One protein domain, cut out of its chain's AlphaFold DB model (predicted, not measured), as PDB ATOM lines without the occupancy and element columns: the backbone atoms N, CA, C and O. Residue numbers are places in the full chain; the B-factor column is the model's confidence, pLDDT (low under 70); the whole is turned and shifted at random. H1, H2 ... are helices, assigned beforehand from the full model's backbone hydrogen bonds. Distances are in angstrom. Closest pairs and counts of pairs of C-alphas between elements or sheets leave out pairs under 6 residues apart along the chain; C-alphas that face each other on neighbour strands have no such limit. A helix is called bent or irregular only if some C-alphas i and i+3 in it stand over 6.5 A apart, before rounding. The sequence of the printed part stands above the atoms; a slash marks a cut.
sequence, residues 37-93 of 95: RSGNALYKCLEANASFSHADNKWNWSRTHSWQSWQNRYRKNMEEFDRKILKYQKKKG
ATOM      1  N   ARG A  37     -15.544  39.827  14.109       93.81
ATOM      2  CA  ARG A  37     -15.893  39.950  15.546       93.81
ATOM      3  C   ARG A  37     -17.168  39.194  15.950       93.81
ATOM      4  O   ARG A  37     -17.377  38.906  17.123       93.81
ATOM      5  N   SER A  38     -18.030  38.848  14.992       92.88
ATOM      6  CA  SER A  38     -19.219  38.010  15.202       92.88
ATOM      7  C   SER A  38     -18.962  36.507  15.014       92.88
ATOM      8  O   SER A  38     -19.875  35.714  15.248       92.88
ATOM      9  N   GLY A  39     -17.762  36.100  14.589       93.88
ATOM     10  CA  GLY A  39     -17.384  34.702  14.383       93.88
ATOM     11  C   GLY A  39     -17.260  33.935  15.699       93.88
ATOM     12  O   GLY A  39     -16.919  34.506  16.728       93.88
ATOM     13  N   ASN A  40     -17.541  32.630  15.685       95.62
ATOM     14  CA  ASN A  40     -17.566  31.821  16.911       95.62
ATOM     15  C   ASN A  40     -16.170  31.544  17.503       95.62
ATOM     16  O   ASN A  40     -16.073  31.327  18.707       95.62
ATOM     17  N   ALA A  41     -15.109  31.578  16.689       95.12
ATOM     18  CA  ALA A  41     -13.754  31.218  17.106       95.12
ATOM     19  C   ALA A  41     -13.273  32.071  18.289       95.12
ATOM     20  O   ALA A  41     -12.828  31.522  19.290       95.12
ATOM     21  N   LEU A  42     -13.475  33.391  18.221       96.12
ATOM     22  CA  LEU A  42     -13.109  34.332  19.281       96.12
ATOM     23  C   LEU A  42     -13.739  33.963  20.635       96.12
ATOM     24  O   LEU A  42     -13.066  33.947  21.660       96.12
ATOM     25  N   TYR A  43     -15.027  33.625  20.638       96.81
ATOM     26  CA  TYR A  43     -15.768  33.329  21.867       96.81
ATOM     27  C   TYR A  43     -15.484  31.920  22.392       96.81
ATOM     28  O   TYR A  43     -15.443  31.716  23.603       96.81
ATOM     29  N   LYS A  44     -15.234  30.949  21.506       95.25
ATOM     30  CA  LYS A  44     -14.757  29.620  21.911       95.25
ATOM     31  C   LYS A  44     -13.377  29.703  22.562       95.25
ATOM     32  O   LYS A  44     -13.146  29.053  23.576       95.25
ATOM     33  N   CYS A  45     -12.480  30.536  22.029       93.88
ATOM     34  CA  CYS A  45     -11.188  30.801  22.658       93.88
ATOM     35  C   CYS A  45     -11.347  31.463  24.035       93.88
ATOM     36  O   CYS A  45     -10.617  31.100  24.952       93.88
ATOM     37  N   LEU A  46     -12.306  32.381  24.212       93.69
ATOM     38  CA  LEU A  46     -12.611  32.979  25.519       93.69
ATOM     39  C   LEU A  46     -12.996  31.915  26.561       93.69
ATOM     40  O   LEU A  46     -12.439  31.891  27.655       93.69
ATOM     41  N   GLU A  47     -13.907  31.008  26.209       92.56
ATOM     42  CA  GLU A  47     -14.362  29.931  27.099       92.56
ATOM     43  C   GLU A  47     -13.259  28.899  27.397       92.56
ATOM     44  O   GLU A  47     -13.080  28.480  28.545       92.56
ATOM     45  N   ALA A  48     -12.462  28.535  26.388       89.81
ATOM     46  CA  ALA A  48     -11.306  27.661  26.565       89.81
ATOM     47  C   ALA A  48     -10.267  28.294  27.506       89.81
ATOM     48  O   ALA A  48      -9.830  27.663  28.468       89.81
ATOM     49  N   ASN A  49      -9.927  29.567  27.294       86.94
ATOM     50  CA  ASN A  49      -8.988  30.300  28.140       86.94
ATOM     51  C   ASN A  49      -9.456  30.385  29.596       86.94
ATOM     52  O   ASN A  49      -8.637  30.284  30.509       86.94
ATOM     53  N   ALA A  50     -10.764  30.541  29.816       85.25
ATOM     54  CA  ALA A  50     -11.340  30.481  31.149       85.25
ATOM     55  C   ALA A  50     -11.123  29.115  31.790       85.25
ATOM     56  O   ALA A  50     -10.741  29.063  32.951       85.25
ATOM     57  N   SER A  51     -11.314  28.034  31.031       77.81
ATOM     58  CA  SER A  51     -11.250  26.653  31.514       77.81
ATOM     59  C   SER A  51      -9.837  26.182  31.876       77.81
ATOM     60  O   SER A  51      -9.700  25.469  32.865       77.81
ATOM     61  N   PHE A  52      -8.807  26.589  31.123       71.31
ATOM     62  CA  PHE A  52      -7.435  26.075  31.285       71.31
ATOM     63  C   PHE A  52      -6.492  26.973  32.102       71.31
ATOM     64  O   PHE A  52      -5.460  26.505  32.582       71.31
ATOM     65  N   SER A  53      -6.799  28.265  32.266       60.25
ATOM     66  CA  SER A  53      -5.906  29.205  32.957       60.25
ATOM     67  C   SER A  53      -6.169  29.218  34.468       60.25
ATOM     68  O   SER A  53      -6.986  29.993  34.959       60.25
ATOM     69  N   HIS A  54      -5.467  28.360  35.214       58.19
ATOM     70  CA  HIS A  54      -5.502  28.349  36.686       58.19
ATOM     71  C   HIS A  54      -4.531  29.350  37.339       58.19
ATOM     72  O   HIS A  54      -4.732  29.713  38.493       58.19
ATOM     73  N   ALA A  55      -3.495  29.803  36.623       57.16
ATOM     74  CA  ALA A  55      -2.402  30.579  37.219       57.16
ATOM     75  C   ALA A  55      -2.735  32.069  37.440       57.16
ATOM     76  O   ALA A  55      -2.374  32.616  38.476       57.16
ATOM     77  N   ASP A  56      -3.483  32.704  36.524       65.88
ATOM     78  CA  ASP A  56      -3.639  34.172  36.534       65.88
ATOM     79  C   ASP A  56      -5.080  34.656  36.756       65.88
ATOM     80  O   ASP A  56      -5.319  35.862  36.811       65.88
ATOM     81  N   ASN A  57      -6.070  33.750  36.827       77.44
ATOM     82  CA  ASN A  57      -7.508  34.056  36.984       77.44
ATOM     83  C   ASN A  57      -8.075  35.110  36.001       77.44
ATOM     84  O   ASN A  57      -9.201  35.588  36.160       77.44
ATOM     85  N   LYS A  58      -7.322  35.444  34.947       84.12
ATOM     86  CA  LYS A  58      -7.570  36.561  34.025       84.12
ATOM     87  C   LYS A  58      -8.928  36.478  33.326       84.12
ATOM     88  O   LYS A  58      -9.514  37.500  32.973       84.12
ATOM     89  N   TRP A  59      -9.421  35.257  33.130       88.69
ATOM     90  CA  TRP A  59     -10.626  34.947  32.362       88.69
ATOM     91  C   TRP A  59     -11.776  34.408  33.214       88.69
ATOM     92  O   TRP A  59     -12.794  34.002  32.668       88.69
ATOM     93  N   ASN A  60     -11.666  34.412  34.547       89.81
ATOM     94  CA  ASN A  60     -12.717  33.847  35.401       89.81
ATOM     95  C   ASN A  60     -14.072  34.535  35.220       89.81
ATOM     96  O   ASN A  60     -15.105  33.875  35.300       89.81
ATOM     97  N   TRP A  61     -14.066  35.832  34.905       91.75
ATOM     98  CA  TRP A  61     -15.280  36.590  34.616       91.75
ATOM     99  C   TRP A  61     -16.083  36.012  33.447       91.75
ATOM    100  O   TRP A  61     -17.297  36.144  33.438       91.75
ATOM    101  N   SER A  62     -15.451  35.346  32.471       93.12
ATOM    102  CA  SER A  62     -16.180  34.830  31.311       93.12
ATOM    103  C   SER A  62     -16.884  33.501  31.580       93.12
ATOM    104  O   SER A  62     -17.605  33.035  30.706       93.12
ATOM    105  N   ARG A  63     -16.705  32.894  32.764       91.12
ATOM    106  CA  ARG A  63     -17.364  31.636  33.167       91.12
ATOM    107  C   ARG A  63     -18.850  31.812  33.501       91.12
ATOM    108  O   ARG A  63     -19.567  30.821  33.593       91.12
ATOM    109  N   THR A  64     -19.311  33.048  33.694       90.88
ATOM    110  CA  THR A  64     -20.706  33.372  34.035       90.88
ATOM    111  C   THR A  64     -21.679  33.125  32.882       90.88
ATOM    112  O   THR A  64     -22.865  32.903  33.122       90.88
ATOM    113  N   HIS A  65     -21.184  33.120  31.638       92.94
ATOM    114  CA  HIS A  65     -21.969  32.891  30.427       92.94
ATOM    115  C   HIS A  65     -21.210  31.985  29.452       92.94
ATOM    116  O   HIS A  65     -19.986  32.032  29.377       92.94
ATOM    117  N   SER A  66     -21.930  31.189  28.658       94.31
ATOM    118  CA  SER A  66     -21.305  30.367  27.615       94.31
ATOM    119  C   SER A  66     -20.783  31.211  26.448       94.31
ATOM    120  O   SER A  66     -21.218  32.353  26.235       94.31
ATOM    121  N   TRP A  67     -19.910  30.634  25.618       95.62
ATOM    122  CA  TRP A  67     -19.422  31.316  24.414       95.62
ATOM    123  C   TRP A  67     -20.551  31.786  23.477       95.62
ATOM    124  O   TRP A  67     -20.445  32.865  22.889       95.62
ATOM    125  N   GLN A  68     -21.650  31.026  23.348       96.56
ATOM    126  CA  GLN A  68     -22.806  31.431  22.533       96.56
ATOM    127  C   GLN A  68     -23.487  32.674  23.110       96.56
ATOM    128  O   GLN A  68     -23.878  33.574  22.363       96.56
ATOM    129  N   SER A  69     -23.621  32.739  24.437       96.06
ATOM    130  CA  SER A  69     -24.222  33.879  25.128       96.06
ATOM    131  C   SER A  69     -23.368  35.135  24.965       96.06
ATOM    132  O   SER A  69     -23.911  36.183  24.612       96.06
ATOM    133  N   TRP A  70     -22.042  35.031  25.100       97.12
ATOM    134  CA  TRP A  70     -21.125  36.144  24.827       97.12
ATOM    135  C   TRP A  70     -21.167  36.608  23.369       97.12
ATOM    136  O   TRP A  70     -21.253  37.808  23.096       97.12
ATOM    137  N   GLN A  71     -21.180  35.668  22.419       97.88
ATOM    138  CA  GLN A  71     -21.309  35.986  20.997       97.88
ATOM    139  C   GLN A  71     -22.616  36.735  20.716       97.88
ATOM    140  O   GLN A  71     -22.628  37.746  20.011       97.88
ATOM    141  N   ASN A  72     -23.727  36.254  21.273       97.38
ATOM    142  CA  ASN A  72     -25.025  36.891  21.116       97.38
ATOM    143  C   ASN A  72     -25.072  38.270  21.793       97.38
ATOM    144  O   ASN A  72     -25.650  39.200  21.228       97.38
ATOM    145  N   ARG A  73     -24.423  38.433  22.958       97.56
ATOM    146  CA  ARG A  73     -24.293  39.720  23.658       97.56
ATOM    147  C   ARG A  73     -23.623  40.758  22.769       97.56
ATOM    148  O   ARG A  73     -24.188  41.835  22.591       97.56
ATOM    149  N   TYR A  74     -22.501  40.410  22.142       97.94
ATOM    150  CA  TYR A  74     -21.854  41.285  21.165       97.94
ATOM    151  C   TYR A  74     -22.763  41.569  19.962       97.94
ATOM    152  O   TYR A  74     -22.977  42.726  19.617       97.94
ATOM    153  N   ARG A  75     -23.352  40.536  19.338       97.31
ATOM    154  CA  ARG A  75     -24.181  40.700  18.126       97.31
ATOM    155  C   ARG A  75     -25.369  41.637  18.340       97.31
ATOM    156  O   ARG A  75     -25.655  42.437  17.457       97.31
ATOM    157  N   LYS A  76     -26.037  41.554  19.494       97.31
ATOM    158  CA  LYS A  76     -27.184  42.414  19.827       97.31
ATOM    159  C   LYS A  76     -26.804  43.861  20.137       97.31
ATOM    160  O   LYS A  76     -27.647  44.733  19.995       97.31
ATOM    161  N   ASN A  77     -25.559  44.111  20.542       97.62
ATOM    162  CA  ASN A  77     -25.084  45.426  20.985       97.62
ATOM    163  C   ASN A  77     -23.907  45.921  20.126       97.62
ATOM    164  O   ASN A  77     -23.075  46.702  20.586       97.62
ATOM    165  N   MET A  78     -23.814  45.438  18.882       96.88
ATOM    166  CA  MET A  78     -22.615  45.551  18.048       96.88
ATOM    167  C   MET A  78     -22.149  46.995  17.880       96.88
ATOM    168  O   MET A  78     -20.960  47.267  18.007       96.88
ATOM    169  N   GLU A  79     -23.073  47.922  17.633       96.62
ATOM    170  CA  GLU A  79     -22.743  49.332  17.424       96.62
ATOM    171  C   GLU A  79     -22.088  49.958  18.663       96.62
ATOM    172  O   GLU A  79     -21.046  50.610  18.571       96.62
ATOM    173  N   GLU A  80     -22.661  49.723  19.845       97.56
ATOM    174  CA  GLU A  80     -22.129  50.256  21.096       97.56
ATOM    175  C   GLU A  80     -20.775  49.630  21.442       97.56
ATOM    176  O   GLU A  80     -19.833  50.345  21.804       97.56
ATOM    177  N   PHE A  81     -20.664  48.309  21.292       98.06
ATOM    178  CA  PHE A  81     -19.417  47.586  21.514       98.06
ATOM    179  C   PHE A  81     -18.324  48.070  20.572       98.06
ATOM    180  O   PHE A  81     -17.235  48.389  21.038       98.06
ATOM    181  N   ASP A  82     -18.603  48.200  19.275       97.38
ATOM    182  CA  ASP A  82     -17.625  48.674  18.300       97.38
ATOM    183  C   ASP A  82     -17.135  50.089  18.628       97.38
ATOM    184  O   ASP A  82     -15.927  50.330  18.598       97.38
ATOM    185  N   ARG A  83     -18.030  51.013  19.019       97.38
ATOM    186  CA  ARG A  83     -17.626  52.360  19.468       97.38
ATOM    187  C   ARG A  83     -16.683  52.298  20.671       97.38
ATOM    188  O   ARG A  83     -15.663  52.990  20.699       97.38
ATOM    189  N   LYS A  84     -17.015  51.478  21.672       97.75
ATOM    190  CA  LYS A  84     -16.209  51.322  22.894       97.75
ATOM    191  C   LYS A  84     -14.863  50.644  22.614       97.75
ATOM    192  O   LYS A  84     -13.841  51.100  23.127       97.75
ATOM    193  N   ILE A  85     -14.850  49.624  21.755       98.06
ATOM    194  CA  ILE A  85     -13.647  48.923  21.296       98.06
ATOM    195  C   ILE A  85     -12.706  49.900  20.591       98.06
ATOM    196  O   ILE A  85     -11.555  50.014  21.001       98.06
ATOM    197  N   LEU A  86     -13.194  50.668  19.612       96.88
ATOM    198  CA  LEU A  86     -12.375  51.648  18.886       96.88
ATOM    199  C   LEU A  86     -11.770  52.694  19.832       96.88
ATOM    200  O   LEU A  86     -10.581  53.007  19.752       96.88
ATOM    201  N   LYS A  87     -12.566  53.200  20.784       97.31
ATOM    202  CA  LYS A  87     -12.081  54.129  21.815       97.31
ATOM    203  C   LYS A  87     -10.976  53.501  22.671       97.31
ATOM    204  O   LYS A  87      -9.989  54.169  22.982       97.31
ATOM    205  N   TYR A  88     -11.136  52.239  23.063       97.69
ATOM    206  CA  TYR A  88     -10.137  51.509  23.844       97.69
ATOM    207  C   TYR A  88      -8.850  51.264  23.046       97.69
ATOM    208  O   TYR A  88      -7.767  51.537  23.561       97.69
ATOM    209  N   GLN A  89      -8.965  50.825  21.792       97.44
ATOM    210  CA  GLN A  89      -7.839  50.583  20.887       97.44
ATOM    211  C   GLN A  89      -7.008  51.849  20.678       97.44
ATOM    212  O   GLN A  89      -5.805  51.833  20.931       97.44
ATOM    213  N   LYS A  90      -7.661  52.984  20.382       96.81
ATOM    214  CA  LYS A  90      -6.996  54.292  20.269       96.81
ATOM    215  C   LYS A  90      -6.253  54.683  21.548       96.81
ATOM    216  O   LYS A  90      -5.131  55.169  21.484       96.81
ATOM    217  N   LYS A  91      -6.856  54.460  22.722       97.12
ATOM    218  CA  LYS A  91      -6.224  54.759  24.021       97.12
ATOM    219  C   LYS A  91      -5.012  53.863  24.309       97.12
ATOM    220  O   LYS A  91      -4.147  54.255  25.087       97.12
ATOM    221  N   LYS A  92      -4.981  52.651  23.756       96.75
ATOM    222  CA  LYS A  92      -3.952  51.641  24.030       96.75
ATOM    223  C   LYS A  92      -2.912  51.486  22.922       96.75
ATOM    224  O   LYS A  92      -1.979  50.725  23.133       96.75
ATOM    225  N   GLY A  93      -3.060  52.191  21.799       95.31
ATOM    226  CA  GLY A  93      -2.188  52.019  20.634       95.31
ATOM    227  C   GLY A  93      -2.304  50.620  20.026       95.31
ATOM    228  O   GLY A  93      -1.299  50.035  19.651       95.31
TER     229      GLY A  93
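What this domain is: This is residues 37 to 93 of the 95 residues of an uncharacterized protein of Suillus luteus UH-Slu-Lm8-n1 (UniProt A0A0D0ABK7). Three helices make a small body, and a fourth, H4, turns away from it at about a right angle, H3 and H4 meeting near their ends as an L. In the body H1 packs at a slant on H3, and the short H2 packs on residues 46 to 50 of H1; residues 83 to 92 of H4 stick out free as an arm, with Gly 93 after them. The printed part has 57 residues with four named helices, H1, H2, H3 and H4 in chain order, and no named strand; the class is all helix. It is only just loose, close to compact, with a radius of gyration of the C-alphas of 12.5 A and spans of 31 by 25 by 18 A.

Where its parts are: The printed part begins at Arg 37. H1 is residues 40 to 52 and measures 18.5 A from first to last C-alpha, beginning at C-alpha 40 at (-17.566, 31.821, 16.911). H2 is residues 60 to 64; it is neither bent nor irregular, but only just: C-alphas 61 and 64 are 6.3 A apart. H3 is residues 67 to 76, 14.3 A long, with C-alpha 67 at (-19.422, 31.316, 24.414). H4 is residues 78 to 92, the longest helix at 20.5 A, ending with C-alpha 92 at (-3.952, 51.641, 24.030).

How they stand to each other: H1 touches H3, and their closest C-alphas, those of Tyr 43 and Trp 67, are 4.9 A apart. The two run opposite ways at a steep tilt of 43 degrees. H1 touches H2 with residues 46 to 50 alone; the closest C-alphas are those of Ala 50 and Asn 60, 5.6 A apart. H2 and H3 are only just apart, their closest C-alphas at 8.3 A. H3 and H4 are close but not clearly touching, with the closest C-alphas, those of Tyr 74 and Phe 81, 6.8 A apart. Their lines are about perpendicular, at 81 degrees. H4 is apart from both H1 and H2. In H1, H3 and H4 every O i to N i+4 pair is within hydrogen-bond range; in H2 it is 0 of 1, beside 1 of 2 O i to N i+3 pairs.

The domain as a whole: The two C-alphas farthest apart are those of Ala 55 and Glu 79, at 34.0 A. Without the free residues 83 to 93, the body has 46 residues and spans 34 by 17 by 15 A. The printed part has no cut. The links from H2 to H3 and from H3 to H4 are tight, and the seven-residue link from H1 to H2 is short. The mean pLDDT of the printed part is 91.4; residues 53 to 56, in the link from H1 to H2, are under 70.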